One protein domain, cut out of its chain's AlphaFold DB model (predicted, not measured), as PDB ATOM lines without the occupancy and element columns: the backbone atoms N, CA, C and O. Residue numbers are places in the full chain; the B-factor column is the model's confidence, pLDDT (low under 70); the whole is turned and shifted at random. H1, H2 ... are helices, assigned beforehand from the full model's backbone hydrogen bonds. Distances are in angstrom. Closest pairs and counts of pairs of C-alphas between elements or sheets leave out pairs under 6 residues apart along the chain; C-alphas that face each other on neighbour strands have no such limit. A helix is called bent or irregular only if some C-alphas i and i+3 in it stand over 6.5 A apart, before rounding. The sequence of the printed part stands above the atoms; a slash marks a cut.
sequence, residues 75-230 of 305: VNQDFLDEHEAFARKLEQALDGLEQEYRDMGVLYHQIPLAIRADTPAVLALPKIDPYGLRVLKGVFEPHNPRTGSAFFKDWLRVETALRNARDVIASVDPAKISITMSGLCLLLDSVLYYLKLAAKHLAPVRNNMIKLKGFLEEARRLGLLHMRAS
ATOM      1  N   VAL A  75      58.813 -36.237  -5.928       71.38
ATOM      2  CA  VAL A  75      57.639 -37.040  -6.318       71.38
ATOM      3  C   VAL A  75      56.376 -36.176  -6.417       71.38
ATOM      4  O   VAL A  75      55.512 -36.443  -7.247       71.38
ATOM      5  N   ASN A  76      56.284 -35.110  -5.619       75.62
ATOM      6  CA  ASN A  76      55.133 -34.205  -5.587       75.62
ATOM      7  C   ASN A  76      55.291 -32.957  -6.464       75.62
ATOM      8  O   ASN A  76      54.423 -32.082  -6.432       75.62
ATOM      9  N   GLN A  77      56.355 -32.853  -7.262       78.75
ATOM     10  CA  GLN A  77      56.591 -31.664  -8.079       78.75
ATOM     11  C   GLN A  77      55.453 -31.437  -9.083       78.75
ATOM     12  O   GLN A  77      54.953 -30.322  -9.188       78.75
ATOM     13  N   ASP A  78      54.961 -32.499  -9.731       77.88
ATOM     14  CA  ASP A  78      53.825 -32.413 -10.660       77.88
ATOM     15  C   ASP A  78      52.558 -31.888  -9.959       77.88
ATOM     16  O   ASP A  78      51.813 -31.080 -10.519       77.88
ATOM     17  N   PHE A  79      52.331 -32.296  -8.703       82.38
ATOM     18  CA  PHE A  79      51.230 -31.785  -7.892       82.38
ATOM     19  C   PHE A  79      51.411 -30.293  -7.601       82.38
ATOM     20  O   PHE A  79      50.471 -29.516  -7.771       82.38
ATOM     21  N   LEU A  80      52.600 -29.874  -7.162       83.62
ATOM     22  CA  LEU A  80      52.885 -28.471  -6.853       83.62
ATOM     23  C   LEU A  80      52.732 -27.590  -8.098       83.62
ATOM     24  O   LEU A  80      52.060 -26.561  -8.028       83.62
ATOM     25  N   ASP A  81      53.258 -28.039  -9.237       84.44
ATOM     26  CA  ASP A  81      53.176 -27.349 -10.524       84.44
ATOM     27  C   ASP A  81      51.720 -27.216 -10.999       84.44
ATOM     28  O   ASP A  81      51.286 -26.134 -11.421       84.44
ATOM     29  N   GLU A  82      50.921 -28.286 -10.894       84.75
ATOM     30  CA  GLU A  82      49.498 -28.257 -11.244       84.75
ATOM     31  C   GLU A  82      48.729 -27.250 -10.377       84.75
ATOM     32  O   GLU A  82      47.936 -26.443 -10.883       84.75
ATOM     33  N   HIS A  83      48.972 -27.261  -9.067       86.56
ATOM     34  CA  HIS A  83      48.271 -26.394  -8.124       86.56
ATOM     35  C   HIS A  83      48.735 -24.942  -8.220       86.56
ATOM     36  O   HIS A  83      47.913 -24.028  -8.092       86.56
ATOM     37  N   GLU A  84      50.005 -24.698  -8.539       88.62
ATOM     38  CA  GLU A  84      50.493 -23.368  -8.878       88.62
ATOM     39  C   GLU A  84      49.822 -22.853 -10.160       88.62
ATOM     40  O   GLU A  84      49.322 -21.721 -10.199       88.62
ATOM     41  N   ALA A  85      49.726 -23.687 -11.198       85.81
ATOM     42  CA  ALA A  85      49.021 -23.339 -12.427       85.81
ATOM     43  C   ALA A  85      47.535 -23.037 -12.162       85.81
ATOM     44  O   ALA A  85      46.976 -22.093 -12.732       85.81
ATOM     45  N   PHE A  86      46.884 -23.786 -11.267       86.69
ATOM     46  CA  PHE A  86      45.515 -23.497 -10.842       86.69
ATOM     47  C   PHE A  86      45.410 -22.174 -10.069       86.69
ATOM     48  O   PHE A  86      44.524 -21.367 -10.363       86.69
ATOM     49  N   ALA A  87      46.345 -21.890  -9.156       86.88
ATOM     50  CA  ALA A  87      46.426 -20.612  -8.448       86.88
ATOM     51  C   ALA A  87      46.555 -19.432  -9.424       86.88
ATOM     52  O   ALA A  87      45.852 -18.428  -9.289       86.88
ATOM     53  N   ARG A  88      47.411 -19.563 -10.448       88.50
ATOM     54  CA  ARG A  88      47.574 -18.562 -11.516       88.50
ATOM     55  C   ARG A  88      46.276 -18.342 -12.299       88.50
ATOM     56  O   ARG A  88      45.934 -17.196 -12.568       88.50
ATOM     57  N   LYS A  89      45.512 -19.394 -12.616       89.44
ATOM     58  CA  LYS A  89      44.201 -19.255 -13.287       89.44
ATOM     59  C   LYS A  89      43.185 -18.489 -12.436       89.44
ATOM     60  O   LYS A  89      42.441 -17.664 -12.962       89.44
ATOM     61  N   LEU A  90      43.129 -18.768 -11.133       89.06
ATOM     62  CA  LEU A  90      42.234 -18.054 -10.215       89.06
ATOM     63  C   LEU A  90      42.622 -16.581 -10.081       89.06
ATOM     64  O   LEU A  90      41.745 -15.723 -10.049       89.06
ATOM     65  N   GLU A  91      43.919 -16.292 -10.051       90.69
ATOM     66  CA  GLU A  91      44.420 -14.923 -10.056       90.69
ATOM     67  C   GLU A  91      44.062 -14.181 -11.343       90.69
ATOM     68  O   GLU A  91      43.464 -13.118 -11.268       90.69
ATOM     69  N   GLN A  92      44.315 -14.772 -12.512       88.81
ATOM     70  CA  GLN A  92      43.923 -14.179 -13.797       88.81
ATOM     71  C   GLN A  92      42.420 -13.884 -13.858       88.81
ATOM     72  O   GLN A  92      41.993 -12.874 -14.414       88.81
ATOM     73  N   ALA A  93      41.596 -14.758 -13.274       89.69
ATOM     74  CA  ALA A  93      40.166 -14.518 -13.176       89.69
ATOM     75  C   ALA A  93      39.831 -13.339 -12.250       89.69
ATOM     76  O   ALA A  93      38.898 -12.597 -12.545       89.69
ATOM     77  N   LEU A  94      40.557 -13.166 -11.143       91.44
ATOM     78  CA  LEU A  94      40.388 -12.026 -10.244       91.44
ATOM     79  C   LEU A  94      40.856 -10.720 -10.901       91.44
ATOM     80  O   LEU A  94      40.164  -9.713 -10.798       91.44
ATOM     81  N   ASP A  95      41.961 -10.761 -11.642       88.00
ATOM     82  CA  ASP A  95      42.491  -9.634 -12.415       88.00
ATOM     83  C   ASP A  95      41.498  -9.177 -13.491       88.00
ATOM     84  O   ASP A  95      41.241  -7.984 -13.644       88.00
ATOM     85  N   GLY A  96      40.878 -10.128 -14.197       88.50
ATOM     86  CA  GLY A  96      39.814  -9.828 -15.154       88.50
ATOM     87  C   GLY A  96      38.628  -9.116 -14.500       88.50
ATOM     88  O   GLY A  96      38.110  -8.142 -15.044       88.50
ATOM     89  N   LEU A  97      38.238  -9.540 -13.294       91.50
ATOM     90  CA  LEU A  97      37.188  -8.860 -12.536       91.50
ATOM     91  C   LEU A  97      37.641  -7.466 -12.080       91.50
ATOM     92  O   LEU A  97      36.829  -6.544 -12.094       91.50
ATOM     93  N   GLU A  98      38.902  -7.280 -11.672       91.69
ATOM     94  CA  GLU A  98      39.427  -5.961 -11.273       91.69
ATOM     95  C   GLU A  98      39.340  -4.979 -12.445       91.69
ATOM     96  O   GLU A  98      38.935  -3.829 -12.270       91.69
ATOM     97  N   GLN A  99      39.662  -5.446 -13.652       88.06
ATOM     98  CA  GLN A  99      39.525  -4.645 -14.861       88.06
ATOM     99  C   GLN A  99      38.060  -4.276 -15.123       88.06
ATOM    100  O   GLN A  99      37.751  -3.098 -15.293       88.06
ATOM    101  N   GLU A 100      37.141  -5.246 -15.076       90.81
ATOM    102  CA  GLU A 100      35.706  -4.976 -15.233       90.81
ATOM    103  C   GLU A 100      35.190  -3.973 -14.188       90.81
ATOM    104  O   GLU A 100      34.343  -3.131 -14.490       90.81
ATOM    105  N   TYR A 101      35.701  -4.039 -12.954       93.31
ATOM    106  CA  TYR A 101      35.345  -3.114 -11.877       93.31
ATOM    107  C   TYR A 101      35.759  -1.684 -12.216       93.31
ATOM    108  O   TYR A 101      34.976  -0.748 -12.034       93.31
ATOM    109  N   ARG A 102      36.971  -1.518 -12.745       89.94
ATOM    110  CA  ARG A 102      37.509  -0.221 -13.162       89.94
ATOM    111  C   ARG A 102      36.724   0.356 -14.329       89.94
ATOM    112  O   ARG A 102      36.304   1.509 -14.259       89.94
ATOM    113  N   ASP A 103      36.437  -0.457 -15.337       85.81
ATOM    114  CA  ASP A 103      35.653  -0.039 -16.500       85.81
ATOM    115  C   ASP A 103      34.244   0.416 -16.081       85.81
ATOM    116  O   ASP A 103      33.755   1.467 -16.502       85.81
ATOM    117  N   MET A 104      33.605  -0.335 -15.179       90.44
ATOM    118  CA  MET A 104      32.312   0.037 -14.607       90.44
ATOM    119  C   MET A 104      32.367   1.328 -13.788       90.44
ATOM    120  O   MET A 104      31.441   2.133 -13.876       90.44
ATOM    121  N   GLY A 105      33.434   1.555 -13.019       89.94
ATOM    122  CA  GLY A 105      33.609   2.800 -12.274       89.94
ATOM    123  C   GLY A 105      33.744   4.009 -13.194       89.94
ATOM    124  O   GLY A 105      33.084   5.024 -12.974       89.94
ATOM    125  N   VAL A 106      34.488   3.883 -14.297       84.38
ATOM    126  CA  VAL A 106      34.557   4.936 -15.324       84.38
ATOM    127  C   VAL A 106      33.166   5.246 -15.879       84.38
ATOM    128  O   VAL A 106      32.779   6.412 -15.922       84.38
ATOM    129  N   LEU A 107      32.381   4.223 -16.240       84.19
ATOM    130  CA  LEU A 107      31.003   4.417 -16.707       84.19
ATOM    131  C   LEU A 107      30.130   5.092 -15.645       84.19
ATOM    132  O   LEU A 107      29.394   6.026 -15.950       84.19
ATOM    133  N   TYR A 108      30.224   4.662 -14.389       87.75
ATOM    134  CA  TYR A 108      29.477   5.273 -13.293       87.75
ATOM    135  C   TYR A 108      29.763   6.775 -13.167       87.75
ATOM    136  O   TYR A 108      28.837   7.577 -13.049       87.75
ATOM    137  N   HIS A 109      31.035   7.170 -13.238       84.06
ATOM    138  CA  HIS A 109      31.434   8.569 -13.101       84.06
ATOM    139  C   HIS A 109      31.080   9.442 -14.317       84.06
ATOM    140  O   HIS A 109      31.097  10.666 -14.195       84.06
ATOM    141  N   GLN A 110      30.678   8.848 -15.447       78.69
ATOM    142  CA  GLN A 110      30.057   9.576 -16.561       78.69
ATOM    143  C   GLN A 110      28.615  10.013 -16.252       78.69
ATOM    144  O   GLN A 110      28.101  10.920 -16.907       78.69
ATOM    145  N   ILE A 111      27.959   9.417 -15.247       78.94
ATOM    146  CA  ILE A 111      26.648   9.875 -14.777       78.94
ATOM    147  C   ILE A 111      26.839  11.225 -14.059       78.94
ATOM    148  O   ILE A 111      27.608  11.299 -13.092       78.94
ATOM    149  N   PRO A 112      26.126  12.294 -14.457       76.81
ATOM    150  CA  PRO A 112      26.222  13.597 -13.797       76.81
ATOM    151  C   PRO A 112      25.978  13.514 -12.282       76.81
ATOM    152  O   PRO A 112      25.064  12.808 -11.838       76.81
ATOM    153  N   LEU A 113      26.742  14.261 -11.469       77.94
ATOM    154  CA  LEU A 113      26.590  14.217 -10.006       77.94
ATOM    155  C   LEU A 113      25.188  14.630  -9.571       77.94
ATOM    156  O   LEU A 113      24.670  14.069  -8.616       77.94
ATOM    157  N   ALA A 114      24.541  15.549 -10.290       74.75
ATOM    158  CA  ALA A 114      23.168  15.954 -10.001       74.75
ATOM    159  C   ALA A 114      22.186  14.762  -9.998       74.75
ATOM    160  O   ALA A 114      21.251  14.734  -9.193       74.75
ATOM    161  N   ILE A 115      22.417  13.766 -10.863       76.94
ATOM    162  CA  ILE A 115      21.643  12.520 -10.908       76.94
ATOM    163  C   ILE A 115      22.099  11.581  -9.781       76.94
ATOM    164  O   ILE A 115      21.260  11.047  -9.059       76.94
ATOM    165  N   ARG A 116      23.414  11.419  -9.573       80.56
ATOM    166  CA  ARG A 116      23.971  10.547  -8.515       80.56
ATOM    167  C   ARG A 116      23.638  11.005  -7.089       80.56
ATOM    168  O   ARG A 116      23.547  10.186  -6.176       80.56
ATOM    169  N   ALA A 117      23.449  12.307  -6.898       76.50
ATOM    170  CA  ALA A 117      23.111  12.944  -5.631       76.50
ATOM    171  C   ALA A 117      21.597  12.978  -5.344       76.50
ATOM    172  O   ALA A 117      21.217  13.485  -4.292       76.50
ATOM    173  N   ASP A 118      20.754  12.465  -6.257       67.56
ATOM    174  CA  ASP A 118      19.279  12.537  -6.203       67.56
ATOM    175  C   ASP A 118      18.773  13.956  -5.884       67.56
ATOM    176  O   ASP A 118      17.870  14.178  -5.078       67.56
ATOM    177  N   THR A 119      19.408  14.961  -6.499       64.69
ATOM    178  CA  THR A 119      19.061  16.364  -6.256       64.69
ATOM    179  C   THR A 119      17.645  16.658  -6.781       64.69
ATOM    180  O   THR A 119      17.330  16.275  -7.911       64.69
ATOM    181  N   PRO A 120      16.800  17.415  -6.050       53.22
ATOM    182  CA  PRO A 120      15.426  17.727  -6.474       53.22
ATOM    183  C   PRO A 120      15.314  18.413  -7.846       53.22
ATOM    184  O   PRO A 120      14.274  18.350  -8.491       53.22
ATOM    185  N   ALA A 121      16.389  19.035  -8.337       53.97
ATOM    186  CA  ALA A 121      16.446  19.631  -9.673       53.97
ATOM    187  C   ALA A 121      16.294  18.612 -10.829       53.97
ATOM    188  O   ALA A 121      16.096  19.008 -11.972       53.97
ATOM    189  N   VAL A 122      16.360  17.306 -10.544       58.56
ATOM    190  CA  VAL A 122      16.364  16.201 -11.524       58.56
ATOM    191  C   VAL A 122      14.996  15.496 -11.627       58.56
ATOM    192  O   VAL A 122      14.861  14.480 -12.301       58.56
ATOM    193  N   LEU A 123      13.938  16.032 -11.001       57.12
ATOM    194  CA  LEU A 123      12.612  15.392 -10.904       57.12
ATOM    195  C   LEU A 123      11.965  14.987 -12.245       57.12
ATOM    196  O   LEU A 123      11.107  14.108 -12.243       57.12
ATOM    197  N   ALA A 124      12.368  15.589 -13.367       62.19
ATOM    198  CA  ALA A 124      11.838  15.287 -14.699       62.19
ATOM    199  C   ALA A 124      12.632  14.220 -15.487       62.19
ATOM    200  O   ALA A 124      12.211  13.851 -16.583       62.19
ATOM    201  N   LEU A 125      13.775  13.739 -14.980       66.69
ATOM    202  CA  LEU A 125      14.608  12.756 -15.681       66.69
ATOM    203  C   LEU A 125      14.241  11.311 -15.297       66.69
ATOM    204  O   LEU A 125      13.814  11.067 -14.164       66.69
ATOM    205  N   PRO A 126      14.439  10.333 -16.206       65.38
ATOM    206  CA  PRO A 126      14.318   8.922 -15.866       65.38
ATOM    207  C   PRO A 126      15.259   8.583 -14.707       65.38
ATOM    208  O   PRO A 126      16.449   8.903 -14.751       65.38
ATOM    209  N   LYS A 127      14.729   7.952 -13.659       69.38
ATOM    210  CA  LYS A 127      15.503   7.625 -12.462       69.38
ATOM    211  C   LYS A 127      15.978   6.180 -12.514       69.38
ATOM    212  O   LYS A 127      15.185   5.276 -12.762       69.38
ATOM    213  N   ILE A 128      17.262   5.978 -12.225       71.31
ATOM    214  CA  ILE A 128      17.761   4.667 -11.801       71.31
ATOM    215  C   ILE A 128      16.995   4.294 -10.535       71.31
ATOM    216  O   ILE A 128      16.698   5.159  -9.708       71.31
ATOM    217  N   ASP A 129      16.696   3.008 -10.385       80.25
ATOM    218  CA  ASP A 129      16.188   2.466  -9.132       80.25
ATOM    219  C   ASP A 129      17.005   3.010  -7.930       80.25
ATOM    220  O   ASP A 129      18.236   2.871  -7.908       80.25
ATOM    221  N   PRO A 130      16.363   3.642  -6.924       80.75
ATOM    222  CA  PRO A 130      17.069   4.260  -5.801       80.75
ATOM    223  C   PRO A 130      17.958   3.288  -5.022       80.75
ATOM    224  O   PRO A 130      18.966   3.694  -4.436       80.75
ATOM    225  N   TYR A 131      17.595   2.003  -4.994       84.69
ATOM    226  CA  TYR A 131      18.428   0.974  -4.389       84.69
ATOM    227  C   TYR A 131      19.686   0.715  -5.229       84.69
ATOM    228  O   TYR A 131      20.791   0.792  -4.688       84.69
ATOM    229  N   GLY A 132      19.548   0.512  -6.542       85.69
ATOM    230  CA  GLY A 132      20.676   0.377  -7.466       85.69
ATOM    231  C   GLY A 132      21.652   1.554  -7.402       85.69
ATOM    232  O   GLY A 132      22.861   1.352  -7.280       85.69
ATOM    233  N   LEU A 133      21.142   2.790  -7.375       84.75
ATOM    234  CA  LEU A 133      21.988   3.981  -7.258       84.75
ATOM    235  C   LEU A 133      22.752   4.028  -5.926       84.75
ATOM    236  O   LEU A 133      23.929   4.387  -5.903       84.75
ATOM    237  N   ARG A 134      22.115   3.623  -4.821       86.69
ATOM    238  CA  ARG A 134      22.763   3.535  -3.504       86.69
ATOM    239  C   ARG A 134      23.892   2.507  -3.495       86.69
ATOM    240  O   ARG A 134      24.937   2.771  -2.906       86.69
ATOM    241  N   VAL A 135      23.687   1.357  -4.140       89.62
ATOM    242  CA  VAL A 135      24.721   0.323  -4.281       89.62
ATOM    243  C   VAL A 135      25.895   0.857  -5.099       89.62
ATOM    244  O   VAL A 135      27.027   0.779  -4.634       89.62
ATOM    245  N   LEU A 136      25.629   1.447  -6.268       91.81
ATOM    246  CA  LEU A 136      26.668   2.032  -7.120       91.81
ATOM    247  C   LEU A 136      27.464   3.110  -6.374       91.81
ATOM    248  O   LEU A 136      28.689   3.063  -6.362       91.81
ATOM    249  N   LYS A 137      26.778   4.021  -5.675       90.81
ATOM    250  CA  LYS A 137      27.417   5.066  -4.867       90.81
ATOM    251  C   LYS A 137      28.284   4.489  -3.749       90.81
ATOM    252  O   LYS A 137      29.414   4.916  -3.570       90.81
ATOM    253  N   GLY A 138      27.799   3.477  -3.030       89.81
ATOM    254  CA  GLY A 138      28.577   2.824  -1.972       89.81
ATOM    255  C   GLY A 138      29.847   2.117  -2.467       89.81
ATOM    256  O   GLY A 138      30.731   1.829  -1.663       89.81
ATOM    257  N   VAL A 139      29.937   1.833  -3.769       93.12
ATOM    258  CA  VAL A 139      31.058   1.121  -4.393       93.12
ATOM    259  C   VAL A 139      32.014   2.058  -5.142       93.12
ATOM    260  O   VAL A 139      33.227   1.844  -5.089       93.12
ATOM    261  N   PHE A 140      31.486   3.073  -5.827       93.00
ATOM    262  CA  PHE A 140      32.240   3.995  -6.686       93.00
ATOM    263  C   PHE A 140      32.383   5.410  -6.104       93.00
ATOM    264  O   PHE A 140      33.106   6.223  -6.655       93.00
ATOM    265  N   GLU A 141      31.756   5.720  -4.970       91.81
ATOM    266  CA  GLU A 141      32.053   6.922  -4.168       91.81
ATOM    267  C   GLU A 141      32.384   6.514  -2.722       91.81
ATOM    268  O   GLU A 141      31.674   6.880  -1.778       91.81
ATOM    269  N   PRO A 142      33.408   5.666  -2.519       85.62
ATOM    270  CA  PRO A 142      33.707   5.138  -1.201       85.62
ATOM    271  C   PRO A 142      34.307   6.222  -0.299       85.62
ATOM    272  O   PRO A 142      35.302   6.854  -0.630       85.62
ATOM    273  N   HIS A 143      33.758   6.363   0.906       78.38
ATOM    274  CA  HIS A 143      34.355   7.203   1.954       78.38
ATOM    275  C   HIS A 143      35.455   6.486   2.754       78.38
ATOM    276  O   HIS A 143      36.108   7.101   3.589       78.38
ATOM    277  N   ASN A 144      35.631   5.179   2.538       77.19
ATOM    278  CA  ASN A 144      36.562   4.332   3.278       77.19
ATOM    279  C   ASN A 144      37.421   3.491   2.318       77.19
ATOM    280  O   ASN A 144      36.964   3.171   1.218       77.19
ATOM    281  N   PRO A 145      38.618   3.045   2.744       82.19
ATOM    282  CA  PRO A 145      39.432   2.100   1.980       82.19
ATOM    283  C   PRO A 145      38.678   0.804   1.641       82.19
ATOM    284  O   PRO A 145      37.799   0.370   2.394       82.19
ATOM    285  N   ARG A 146      39.079   0.116   0.556       87.50
ATOM    286  CA  ARG A 146      38.461  -1.160   0.128       87.50
ATOM    287  C   ARG A 146      38.441  -2.220   1.234       87.50
ATOM    288  O   ARG A 146      37.498  -3.002   1.301       87.50
ATOM    289  N   THR A 147      39.426  -2.214   2.132       85.06
ATOM    290  CA  THR A 147      39.522  -3.135   3.280       85.06
ATOM    291  C   THR A 147      38.345  -3.037   4.252       85.06
ATOM    292  O   THR A 147      38.007  -4.030   4.893       85.06
ATOM    293  N   GLY A 148      37.690  -1.876   4.338       83.44
ATOM    294  CA  GLY A 148      36.488  -1.668   5.151       83.44
ATOM    295  C   GLY A 148      35.172  -1.905   4.404       83.44
ATOM    296  O   GLY A 148      34.103  -1.843   5.009       83.44
ATOM    297  N   SER A 149      35.215  -2.162   3.095       88.19
ATOM    298  CA  SER A 149      34.016  -2.283   2.269       88.19
ATOM    299  C   SER A 149      33.472  -3.710   2.258       88.19
ATOM    300  O   SER A 149      34.169  -4.671   1.928       88.19
ATOM    301  N   ALA A 150      32.174  -3.850   2.539       89.56
ATOM    302  CA  ALA A 150      31.483  -5.134   2.448       89.56
ATOM    303  C   ALA A 150      31.508  -5.721   1.025       89.56
ATOM    304  O   ALA A 150      31.505  -6.941   0.875       89.56
ATOM    305  N   PHE A 151      31.577  -4.867  -0.005       91.56
ATOM    306  CA  PHE A 151      31.646  -5.286  -1.405       91.56
ATOM    307  C   PHE A 151      32.932  -6.072  -1.710       91.56
ATOM    308  O   PHE A 151      32.882  -7.113  -2.365       91.56
ATOM    309  N   PHE A 152      34.070  -5.622  -1.173       93.56
ATOM    310  CA  PHE A 152      35.390  -6.216  -1.418       93.56
ATOM    311  C   PHE A 152      35.753  -7.348  -0.452       93.56
ATOM    312  O   PHE A 152      36.817  -7.949  -0.574       93.56
ATOM    313  N   LYS A 153      34.881  -7.693   0.499       94.25
ATOM    314  CA  LYS A 153      35.181  -8.700   1.526       94.25
ATOM    315  C   LYS A 153      35.587 -10.054   0.940       94.25
ATOM    316  O   LYS A 153      36.565 -10.643   1.391       94.25
ATOM    317  N   ASP A 154      34.834 -10.562  -0.034       95.19
ATOM    318  CA  ASP A 154      35.172 -11.836  -0.679       95.19
ATOM    319  C   ASP A 154      36.368 -11.698  -1.624       95.19
ATOM    320  O   ASP A 154      37.169 -12.620  -1.707       95.19
ATOM    321  N   TRP A 155      36.568 -10.523  -2.224       95.31
ATOM    322  CA  TRP A 155      37.754 -10.209  -3.023       95.31
ATOM    323  C   TRP A 155      39.044 -10.393  -2.222       95.31
ATOM    324  O   TRP A 155      39.913 -11.181  -2.586       95.31
ATOM    325  N   LEU A 156      39.111  -9.746  -1.058       94.75
ATOM    326  CA  LEU A 156      40.261  -9.793  -0.155       94.75
ATOM    327  C   LEU A 156      40.509 -11.209   0.387       94.75
ATOM    328  O   LEU A 156      41.650 -11.585   0.667       94.75
ATOM    329  N   ARG A 157      39.447 -12.016   0.528       96.00
ATOM    330  CA  ARG A 157      39.560 -13.434   0.897       96.00
ATOM    331  C   ARG A 157      40.182 -14.264  -0.217       96.00
ATOM    332  O   ARG A 157      41.004 -15.120   0.096       96.00
ATOM    333  N   VAL A 158      39.823 -14.011  -1.479       94.00
ATOM    334  CA  VAL A 158      40.473 -14.658  -2.630       94.00
ATOM    335  C   VAL A 158      41.954 -14.285  -2.664       94.00
ATOM    336  O   VAL A 158      42.788 -15.184  -2.676       94.00
ATOM    337  N   GLU A 159      42.293 -12.994  -2.588       94.31
ATOM    338  CA  GLU A 159      43.691 -12.530  -2.603       94.31
ATOM    339  C   GLU A 159      44.520 -13.150  -1.474       94.31
ATOM    340  O   GLU A 159      45.615 -13.662  -1.702       94.31
ATOM    341  N   THR A 160      43.981 -13.146  -0.253       95.25
ATOM    342  CA  THR A 160      44.660 -13.719   0.916       95.25
ATOM    343  C   THR A 160      44.864 -15.222   0.760       95.25
ATOM    344  O   THR A 160      45.948 -15.720   1.046       95.25
ATOM    345  N   ALA A 161      43.849 -15.948   0.287       94.00
ATOM    346  CA  ALA A 161      43.955 -17.384   0.070       94.00
ATOM    347  C   ALA A 161      44.977 -17.722  -1.030       94.00
ATOM    348  O   ALA A 161      45.792 -18.619  -0.841       94.00
ATOM    349  N   LEU A 162      44.993 -16.979  -2.141       93.44
ATOM    350  CA  LEU A 162      45.971 -17.179  -3.216       93.44
ATOM    351  C   LEU A 162      47.402 -16.876  -2.767       93.44
ATOM    352  O   LEU A 162      48.310 -17.637  -3.100       93.44
ATOM    353  N   ARG A 163      47.607 -15.807  -1.987       94.12
ATOM    354  CA  ARG A 163      48.911 -15.504  -1.387       94.12
ATOM    355  C   ARG A 163      49.373 -16.649  -0.487       94.12
ATOM    356  O   ARG A 163      50.453 -17.176  -0.705       94.12
ATOM    357  N   ASN A 164      48.524 -17.096   0.438       93.50
ATOM    358  CA  ASN A 164      48.875 -18.183   1.348       93.50
ATOM    359  C   ASN A 164      49.193 -19.488   0.599       93.50
ATOM    360  O   ASN A 164      50.146 -20.171   0.955       93.50
ATOM    361  N   ALA A 165      48.439 -19.830  -0.455       90.56
ATOM    362  CA  ALA A 165      48.734 -21.004  -1.278       90.56
ATOM    363  C   ALA A 165      50.133 -20.919  -1.910       90.56
ATOM    364  O   ALA A 165      50.872 -21.898  -1.898       90.56
ATOM    365  N   ARG A 166      50.515 -19.745  -2.423       89.25
ATOM    366  CA  ARG A 166      51.838 -19.526  -3.024       89.25
ATOM    367  C   ARG A 166      52.965 -19.545  -2.019       89.25
ATOM    368  O   ARG A 166      53.995 -20.130  -2.314       89.25
ATOM    369  N   ASP A 167      52.766 -18.933  -0.859       89.50
ATOM    370  CA  ASP A 167      53.769 -18.934   0.203       89.50
ATOM    371  C   ASP A 167      54.059 -20.375   0.654       89.50
ATOM    372  O   ASP A 167      55.215 -20.742   0.849       89.50
ATOM    373  N   VAL A 168      53.021 -21.221   0.731       86.88
ATOM    374  CA  VAL A 168      53.180 -22.654   1.012       86.88
ATOM    375  C   VAL A 168      53.906 -23.368  -0.130       86.88
ATOM    376  O   VAL A 168      54.887 -24.052   0.144       86.88
ATOM    377  N   ILE A 169      53.498 -23.187  -1.391       85.69
ATOM    378  CA  ILE A 169      54.176 -23.810  -2.548       85.69
ATOM    379  C   ILE A 169      55.659 -23.412  -2.590       85.69
ATOM    380  O   ILE A 169      56.523 -24.274  -2.687       85.69
ATOM    381  N   ALA A 170      55.969 -22.124  -2.432       83.62
ATOM    382  CA  ALA A 170      57.338 -21.608  -2.445       83.62
ATOM    383  C   ALA A 170      58.188 -22.097  -1.259       83.62
ATOM    384  O   ALA A 170      59.415 -22.085  -1.336       83.62
ATOM    385  N   SER A 171      57.554 -22.509  -0.154       82.12
ATOM    386  CA  SER A 171      58.250 -23.105   0.992       82.12
ATOM    387  C   SER A 171      58.676 -24.557   0.755       82.12
ATOM    388  O   SER A 171      59.577 -25.045   1.439       82.12
ATOM    389  N   VAL A 172      58.069 -25.235  -0.226       75.88
ATOM    390  CA  VAL A 172      58.456 -26.581  -0.653       75.88
ATOM    391  C   VAL A 172      59.565 -26.449  -1.698       75.88
ATOM    392  O   VAL A 172      59.327 -26.497  -2.898       75.88
ATOM    393  N   ASP A 173      60.791 -26.205  -1.228       68.94
ATOM    394  CA  ASP A 173      61.999 -26.117  -2.060       68.94
ATOM    395  C   ASP A 173      62.722 -27.477  -2.059       68.94
ATOM    396  O   ASP A 173      63.330 -27.814  -1.036       68.94
ATOM    397  N   PRO A 174      62.707 -28.252  -3.163       61.97
ATOM    398  CA  PRO A 174      63.349 -29.570  -3.238       61.97
ATOM    399  C   PRO A 174      64.827 -29.540  -2.814       61.97
ATOM    400  O   PRO A 174      65.336 -30.477  -2.205       61.97
ATOM    401  N   ALA A 175      65.517 -28.414  -3.032       60.31
ATOM    402  CA  ALA A 175      66.933 -28.259  -2.709       60.31
ATOM    403  C   ALA A 175      67.224 -28.016  -1.213       60.31
ATOM    404  O   ALA A 175      68.393 -27.978  -0.821       60.31
ATOM    405  N   LYS A 176      66.202 -27.819  -0.366       57.75
ATOM    406  CA  LYS A 176      66.366 -27.424   1.050       57.75
ATOM    407  C   LYS A 176      65.838 -28.428   2.071       57.75
ATOM    408  O   LYS A 176      65.738 -28.096   3.255       57.75
ATOM    409  N   ILE A 177      65.477 -29.642   1.667       58.16
ATOM    410  CA  ILE A 177      64.524 -30.407   2.469       58.16
ATOM    411  C   ILE A 177      65.153 -31.392   3.468       58.16
ATOM    412  O   ILE A 177      65.681 -32.446   3.138       58.16
ATOM    413  N   SER A 178      64.983 -31.012   4.741       57.06
ATOM    414  CA  SER A 178      64.824 -31.851   5.938       57.06
ATOM    415  C   SER A 178      63.351 -31.760   6.412       57.06
ATOM    416  O   SER A 178      63.065 -31.457   7.572       57.06
ATOM    417  N   ILE A 179      62.385 -31.923   5.504       66.19
ATOM    418  CA  ILE A 179      60.946 -31.950   5.823       66.19
ATOM    419  C   ILE A 179      60.549 -33.410   6.006       66.19
ATOM    420  O   ILE A 179      60.869 -34.263   5.183       66.19
ATOM    421  N   THR A 180      59.872 -33.704   7.112       67.38
ATOM    422  CA  THR A 180      59.334 -35.040   7.360       67.38
ATOM    423  C   THR A 180      58.170 -35.320   6.413       67.38
ATOM    424  O   THR A 180      57.425 -34.410   6.058       67.38
ATOM    425  N   MET A 181      57.951 -36.588   6.066       66.88
ATOM    426  CA  MET A 181      56.825 -37.024   5.226       66.88
ATOM    427  C   MET A 181      55.479 -36.439   5.698       66.88
ATOM    428  O   MET A 181      54.739 -35.844   4.923       66.88
ATOM    429  N   SER A 182      55.198 -36.500   7.007       68.38
ATOM    430  CA  SER A 182      53.985 -35.913   7.595       68.38
ATOM    431  C   SER A 182      53.917 -34.390   7.451       68.38
ATOM    432  O   SER A 182      52.832 -33.838   7.288       68.38
ATOM    433  N   GLY A 183      55.063 -33.704   7.509       72.38
ATOM    434  CA  GLY A 183      55.148 -32.268   7.256       72.38
ATOM    435  C   GLY A 183      54.812 -31.925   5.807       72.38
ATOM    436  O   GLY A 183      54.078 -30.968   5.571       72.38
ATOM    437  N   LEU A 184      55.273 -32.735   4.850       73.88
ATOM    438  CA  LEU A 184      54.956 -32.552   3.435       73.88
ATOM    439  C   LEU A 184      53.457 -32.742   3.169       73.88
ATOM    440  O   LEU A 184      52.839 -31.847   2.598       73.88
ATOM    441  N   CYS A 185      52.837 -33.820   3.665       75.25
ATOM    442  CA  CYS A 185      51.394 -34.044   3.497       75.25
ATOM    443  C   CYS A 185      50.551 -32.866   4.023       75.25
ATOM    444  O   CYS A 185      49.641 -32.400   3.341       75.25
ATOM    445  N   LEU A 186      50.893 -32.324   5.200       79.38
ATOM    446  CA  LEU A 186      50.193 -31.167   5.776       79.38
ATOM    447  C   LEU A 186      50.327 -29.898   4.921       79.38
ATOM    448  O   LEU A 186      49.385 -29.101   4.845       79.38
ATOM    449  N   LEU A 187      51.481 -29.689   4.282       83.62
ATOM    450  CA  LEU A 187      51.687 -28.560   3.373       83.62
ATOM    451  C   LEU A 187      50.834 -28.719   2.109       83.62
ATOM    452  O   LEU A 187      50.135 -27.777   1.735       83.62
ATOM    453  N   LEU A 188      50.812 -29.910   1.504       83.31
ATOM    454  CA  LEU A 188      49.997 -30.194   0.316       83.31
ATOM    455  C   LEU A 188      48.493 -30.028   0.607       83.31
ATOM    456  O   LEU A 188      47.779 -29.363  -0.152       83.31
ATOM    457  N   ASP A 189      48.025 -30.518   1.757       82.25
ATOM    458  CA  ASP A 189      46.649 -30.312   2.225       82.25
ATOM    459  C   ASP A 189      46.321 -28.825   2.430       82.25
ATOM    460  O   ASP A 189      45.218 -28.364   2.107       82.25
ATOM    461  N   SER A 190      47.287 -28.045   2.923       86.50
ATOM    462  CA  SER A 190      47.137 -26.598   3.105       86.50
ATOM    463  C   SER A 190      46.999 -25.869   1.766       86.50
ATOM    464  O   SER A 190      46.127 -25.006   1.629       86.50
ATOM    465  N   VAL A 191      47.789 -26.245   0.750       86.88
ATOM    466  CA  VAL A 191      47.658 -25.713  -0.619       86.88
ATOM    467  C   VAL A 191      46.247 -25.970  -1.150       86.88
ATOM    468  O   VAL A 191      45.560 -25.034  -1.572       86.88
ATOM    469  N   LEU A 192      45.766 -27.213  -1.056       88.06
ATOM    470  CA  LEU A 192      44.412 -27.583  -1.479       88.06
ATOM    471  C   LEU A 192      43.338 -26.783  -0.745       88.06
ATOM    472  O   LEU A 192      42.379 -26.311  -1.366       88.06
ATOM    473  N   TYR A 193      43.481 -26.631   0.571       90.69
ATOM    474  CA  TYR A 193      42.556 -25.862   1.391       90.69
ATOM    475  C   TYR A 193      42.458 -24.410   0.910       90.69
ATOM    476  O   TYR A 193      41.352 -23.917   0.658       90.69
ATOM    477  N   TYR A 194      43.593 -23.734   0.725       92.31
ATOM    478  CA  TYR A 194      43.614 -22.340   0.291       92.31
ATOM    479  C   TYR A 194      43.063 -22.161  -1.126       92.31
ATOM    480  O   TYR A 194      42.271 -21.248  -1.362       92.31
ATOM    481  N   LEU A 195      43.385 -23.058  -2.059       89.56
ATOM    482  CA  LEU A 195      42.866 -22.979  -3.428       89.56
ATOM    483  C   LEU A 195      41.356 -23.234  -3.491       89.56
ATOM    484  O   LEU A 195      40.635 -22.514  -4.189       89.56
ATOM    485  N   LYS A 196      40.839 -24.182  -2.699       90.62
ATOM    486  CA  LYS A 196      39.389 -24.391  -2.539       90.62
ATOM    487  C   LYS A 196      38.710 -23.163  -1.935       90.62
ATOM    488  O   LYS A 196      37.627 -22.780  -2.382       90.62
ATOM    489  N   LEU A 197      39.338 -22.524  -0.948       91.44
ATOM    490  CA  LEU A 197      38.826 -21.301  -0.331       91.44
ATOM    491  C   LEU A 197      38.775 -20.142  -1.341       91.44
ATOM    492  O   LEU A 197      37.741 -19.482  -1.454       91.44
ATOM    493  N   ALA A 198      39.840 -19.941  -2.123       90.81
ATOM    494  CA  ALA A 198      39.887 -18.944  -3.190       90.81
ATOM    495  C   ALA A 198      38.779 -19.182  -4.232       90.81
ATOM    496  O   ALA A 198      37.985 -18.283  -4.514       90.81
ATOM    497  N   ALA A 199      38.646 -20.410  -4.742       90.88
ATOM    498  CA  ALA A 199      37.606 -20.762  -5.709       90.88
ATOM    499  C   ALA A 199      36.186 -20.529  -5.158       90.88
ATOM    500  O   ALA A 199      35.325 -19.987  -5.856       90.88
ATOM    501  N   LYS A 200      35.949 -20.872  -3.883       92.69
ATOM    502  CA  LYS A 200      34.667 -20.649  -3.201       92.69
ATOM    503  C   LYS A 200      34.293 -19.167  -3.134       92.69
ATOM    504  O   LYS A 200      33.128 -18.834  -3.342       92.69
ATOM    505  N   HIS A 201      35.248 -18.289  -2.829       94.62
ATOM    506  CA  HIS A 201      34.993 -16.851  -2.690       94.62
ATOM    507  C   HIS A 201      34.962 -16.101  -4.027       94.62
ATOM    508  O   HIS A 201      34.324 -15.052  -4.113       94.62
ATOM    509  N   LEU A 202      35.532 -16.664  -5.095       92.50
ATOM    510  CA  LEU A 202      35.496 -16.060  -6.428       92.50
ATOM    511  C   LEU A 202      34.073 -15.979  -7.014       92.50
ATOM    512  O   LEU A 202      33.727 -15.004  -7.680       92.50
ATOM    513  N   ALA A 203      33.218 -16.973  -6.751       90.69
ATOM    514  CA  ALA A 203      31.836 -16.974  -7.242       90.69
ATOM    515  C   ALA A 203      30.985 -15.809  -6.676       90.69
ATOM    516  O   ALA A 203      30.356 -15.101  -7.468       90.69
ATOM    517  N   PRO A 204      30.983 -15.530  -5.356       93.50
ATOM    518  CA  PRO A 204      30.397 -14.310  -4.798       93.50
ATOM    519  C   PRO A 204      30.905 -13.016  -5.440       93.50
ATOM    520  O   PRO A 204      30.091 -12.140  -5.732       93.50
ATOM    521  N   VAL A 205      32.212 -12.908  -5.717       94.75
ATOM    522  CA  VAL A 205      32.782 -11.725  -6.389       94.75
ATOM    523  C   VAL A 205      32.146 -11.543  -7.769       94.75
ATOM    524  O   VAL A 205      31.583 -10.486  -8.045       94.75
ATOM    525  N   ARG A 206      32.123 -12.595  -8.598       94.50
ATOM    526  CA  ARG A 206      31.468 -12.569  -9.921       94.50
ATOM    527  C   ARG A 206      29.996 -12.169  -9.833       94.50
ATOM    528  O   ARG A 206      29.533 -11.335 -10.604       94.50
ATOM    529  N   ASN A 207      29.260 -12.718  -8.871       93.69
ATOM    530  CA  ASN A 207      27.844 -12.398  -8.689       93.69
ATOM    531  C   ASN A 207      27.621 -10.928  -8.309       93.69
ATOM    532  O   ASN A 207      26.667 -10.307  -8.781       93.69
ATOM    533  N   ASN A 208      28.490 -10.357  -7.474       93.25
ATOM    534  CA  ASN A 208      28.429  -8.941  -7.126       93.25
ATOM    535  C   ASN A 208      28.737  -8.051  -8.338       93.25
ATOM    536  O   ASN A 208      28.048  -7.055  -8.553       93.25
ATOM    537  N   MET A 209      29.696  -8.453  -9.172       95.19
ATOM    538  CA  MET A 209      30.038  -7.768 -10.421       95.19
ATOM    539  C   MET A 209      28.884  -7.775 -11.429       95.19
ATOM    540  O   MET A 209      28.538  -6.728 -11.974       95.19
ATOM    541  N   ILE A 210      28.209  -8.918 -11.604       95.06
ATOM    542  CA  ILE A 210      27.010  -9.029 -12.453       95.06
ATOM    543  C   ILE A 210      25.918  -8.054 -11.993       95.06
ATOM    544  O   ILE A 210      25.289  -7.397 -12.823       95.06
ATOM    545  N   LYS A 211      25.706  -7.919 -10.677       92.62
ATOM    546  CA  LYS A 211      24.720  -6.975 -10.124       92.62
ATOM    547  C   LYS A 211      25.077  -5.523 -10.435       92.62
ATOM    548  O   LYS A 211      24.210  -4.785 -10.895       92.62
ATOM    549  N   LEU A 212      26.334  -5.120 -10.222       93.56
ATOM    550  CA  LEU A 212      26.791  -3.763 -10.553       93.56
ATOM    551  C   LEU A 212      26.597  -3.449 -12.032       93.56
ATOM    552  O   LEU A 212      26.045  -2.404 -12.375       93.56
ATOM    553  N   LYS A 213      26.987  -4.391 -12.894       94.25
ATOM    554  CA  LYS A 213      26.809  -4.265 -14.336       94.25
ATOM    555  C   LYS A 213      25.339  -4.093 -14.699       94.25
ATOM    556  O   LYS A 213      25.019  -3.210 -15.483       94.25
ATOM    557  N   GLY A 214      24.442  -4.865 -14.085       93.06
ATOM    558  CA  GLY A 214      22.997  -4.726 -14.281       93.06
ATOM    559  C   GLY A 214      22.483  -3.314 -13.981       93.06
ATOM    560  O   GLY A 214      21.728  -2.758 -14.776       93.06
ATOM    561  N   PHE A 215      22.939  -2.693 -12.887       91.06
ATOM    562  CA  PHE A 215      22.555  -1.315 -12.561       91.06
ATOM    563  C   PHE A 215      23.116  -0.285 -13.551       91.06
ATOM    564  O   PHE A 215      22.427   0.680 -13.882       91.06
ATOM    565  N   LEU A 216      24.339  -0.481 -14.050       90.12
ATOM    566  CA  LEU A 216      24.943   0.414 -15.043       90.12
ATOM    567  C   LEU A 216      24.335   0.261 -16.439       90.12
ATOM    568  O   LEU A 216      24.154   1.260 -17.131       90.12
ATOM    569  N   GLU A 217      23.977  -0.955 -16.853       91.00
ATOM    570  CA  GLU A 217      23.253  -1.173 -18.108       91.00
ATOM    571  C   GLU A 217      21.850  -0.566 -18.051       91.00
ATOM    572  O   GLU A 217      21.395   0.024 -19.029       91.00
ATOM    573  N   GLU A 218      21.188  -0.612 -16.893       88.88
ATOM    574  CA  GLU A 218      19.931   0.108 -16.700       88.88
ATOM    575  C   GLU A 218      20.139   1.627 -16.807       88.88
ATOM    576  O   GLU A 218      19.414   2.302 -17.537       88.88
ATOM    577  N   ALA A 219      21.185   2.172 -16.176       83.62
ATOM    578  CA  ALA A 219      21.542   3.584 -16.323       83.62
ATOM    579  C   ALA A 219      21.804   3.971 -17.792       83.62
ATOM    580  O   ALA A 219      21.373   5.034 -18.250       83.62
ATOM    581  N   ARG A 220      22.472   3.092 -18.551       85.00
ATOM    582  CA  ARG A 220      22.693   3.251 -19.993       85.00
ATOM    583  C   ARG A 220      21.380   3.245 -20.769       85.00
ATOM    584  O   ARG A 220      21.170   4.136 -21.587       85.00
ATOM    585  N   ARG A 221      20.494   2.278 -20.506       85.88
ATOM    586  CA  ARG A 221      19.178   2.140 -21.154       85.88
ATOM    587  C   ARG A 221      18.311   3.380 -20.951       85.88
ATOM    588  O   ARG A 221      17.592   3.784 -21.859       85.88
ATOM    589  N   LEU A 222      18.413   4.002 -19.779       83.81
ATOM    590  CA  LEU A 222      17.741   5.256 -19.436       83.81
ATOM    591  C   LEU A 222      18.409   6.506 -20.047       83.81
ATOM    592  O   LEU A 222      17.930   7.619 -19.842       83.81
ATOM    593  N   GLY A 223      19.509   6.343 -20.791       75.94
ATOM    594  CA  GLY A 223      20.232   7.431 -21.453       75.94
ATOM    595  C   GLY A 223      21.087   8.287 -20.515       75.94
ATOM    596  O   GLY A 223      21.501   9.377 -20.902       75.94
ATOM    597  N   LEU A 224      21.365   7.824 -19.291       74.31
ATOM    598  CA  LEU A 224      21.992   8.640 -18.241       74.31
ATOM    599  C   LEU A 224      23.514   8.774 -18.392       74.31
ATOM    600  O   LEU A 224      24.069   9.789 -17.982       74.31
ATOM    601  N   LEU A 225      24.180   7.799 -19.021       65.56
ATOM    602  CA  LEU A 225      25.639   7.806 -19.240       65.56
ATOM    603  C   LEU A 225      26.108   8.867 -20.250       65.56
ATOM    604  O   LEU A 225      27.280   9.229 -20.286       65.56
ATOM    605  N   HIS A 226      25.200   9.360 -21.095       58.22
ATOM    606  CA  HIS A 226      25.501  10.333 -22.152       58.22
ATOM    607  C   HIS A 226      24.612  11.570 -22.066       58.22
ATOM    608  O   HIS A 226      24.523  12.350 -23.019       58.22
ATOM    609  N   MET A 227      23.943  11.752 -20.927       58.81
ATOM    610  CA  MET A 227      23.017  12.850 -20.734       58.81
ATOM    611  C   MET A 227      23.794  14.160 -20.577       58.81
ATOM    612  O   MET A 227      24.096  14.613 -19.478       58.81
ATOM    613  N   ARG A 228      24.085  14.799 -21.712       47.75
ATOM    614  CA  ARG A 228      24.369  16.233 -21.797       47.75
ATOM    615  C   ARG A 228      23.036  16.965 -21.685       47.75
ATOM    616  O   ARG A 228      22.545  17.503 -22.674       47.75
ATOM    617  N   ALA A 229      22.363  16.878 -20.536       39.47
ATOM    618  CA  ALA A 229      21.123  17.625 -20.369       39.47
ATOM    619  C   ALA A 229      21.442  19.104 -20.617       39.47
ATOM    620  O   ALA A 229      22.431  19.617 -20.099       39.47
ATOM    621  N   SER A 230      20.648  19.781 -21.442       36.81
ATOM    622  CA  SER A 230      20.779  21.213 -21.705       36.81
ATOM    623  C   SER A 230      20.746  21.982 -20.376       36.81
ATOM    624  O   SER A 230      19.677  22.150 -19.795       36.81
TER     625      SER A 230
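Overview. This is residues 75 to 230 of the 305 residues of an uncharacterized protein of Bimuria novae-zelandiae CBS 107.79 (UniProt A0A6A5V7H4). The domain is a slender rod of helices: two long helices, H1 and H5, run the same way side by side along most of it, and H4 packs on both of them over one half of the rod, making a three-helix bundle there. Toward the other end the short helix H3 lies steeply tilted over H1 and H5, with the tiny H2 near it and a long loop, residues 117 to 129, at that end. The bundle H1, H4, H5 is up and down, each helix running against the one before it in the chain, and residues 175 to 183 stick out at the end where H4 turns back into H5. The printed part has 156 residues with five named helices, in the order H1, H2, H3, H4, H5, and no named strand; the class is all helix. The whole is loose, with a radius of gyration of the C-alphas of 21.7 A, and the C-alphas span 73 by 24 by 20 A.

Along the chain. The printed part begins at Val 75. H1 is residues 77 to 110, from C-alpha 77 at (56.591, -31.664, -8.079) to C-alpha 110 at (30.057, 9.576, -16.561), 49.8 A from first to last C-alpha. A tight link of 2 residues leads to H2, residues 113 to 116, 4.7 A long. After a long link, residues 117 to 129, comes H3, residues 130 to 140, 15.2 A long. Another long link, residues 141 to 152, precedes H4, residues 153 to 171, which is 27.2 A long. A short link of 9 residues leads to H5, residues 181 to 221, the longest helix, with 41 residues and 60.4 A from first to last C-alpha. It ends at C-alpha 221, at (19.178, 2.140, -21.154). H5 is neither bent nor irregular, but only just: C-alphas 200 and 203 are 6.2 A apart.

Arrangement. H1 and H5 are the hub, touching three other helices each. They touch each other at a shallow tilt of 21 degrees, the same way, and their closest C-alphas, those of Ala 87 and Leu 195, are 6.6 A apart. H4 touches H1 with residues 80 to 94 of H1 alone, closest at the C-alphas of Ala 87 and Leu 162, 6.3 A apart, at a shallow tilt of 29 degrees, opposite ways. H4 and H5 form a helical hairpin, also at a shallow tilt of 29 degrees and opposite ways; they touch with 36 pairs of C-alphas within 8 A, the closest being those of Val 158 and Ala 198, 4.4 A apart. H5 touches H4 with residues 187 to 205 of H5 alone. H3 touches residues 105 to 109 of H1 alone, at a steep tilt of 62 degrees, with the C-alphas of Gly 105 and Phe 140 closest at 5.9 A. H3 also touches residues 212 to 215 of H5 alone, at a steep tilt of 52 degrees, with the C-alphas of Gly 132 and Phe 215 closest at 5.7 A. H2 is close to H3 but not clearly touching, at 7.0 A between the C-alphas of Arg 116 and Leu 133, and is apart from H4 and H5. In H1, H3 and H4 every O i to N i+4 pair is within hydrogen-bond range, in H5 35 of 37 are, and H2 is too short for such a pair.

Size, cuts and confidence. The two C-alphas farthest apart, those of Ser 178 and Ser 230, are 74.3 A apart. Residues 175 to 183, of which 181 to 183 belong to H5, stand free; without them the body spans 70 by 24 by 18 A. The printed part has no cut, and its long links are H2 to H3 and H3 to H4. The mean pLDDT of the printed part is 82.6, and residues 118 to 127, 173 to 182 and 225 to 230 are under 70.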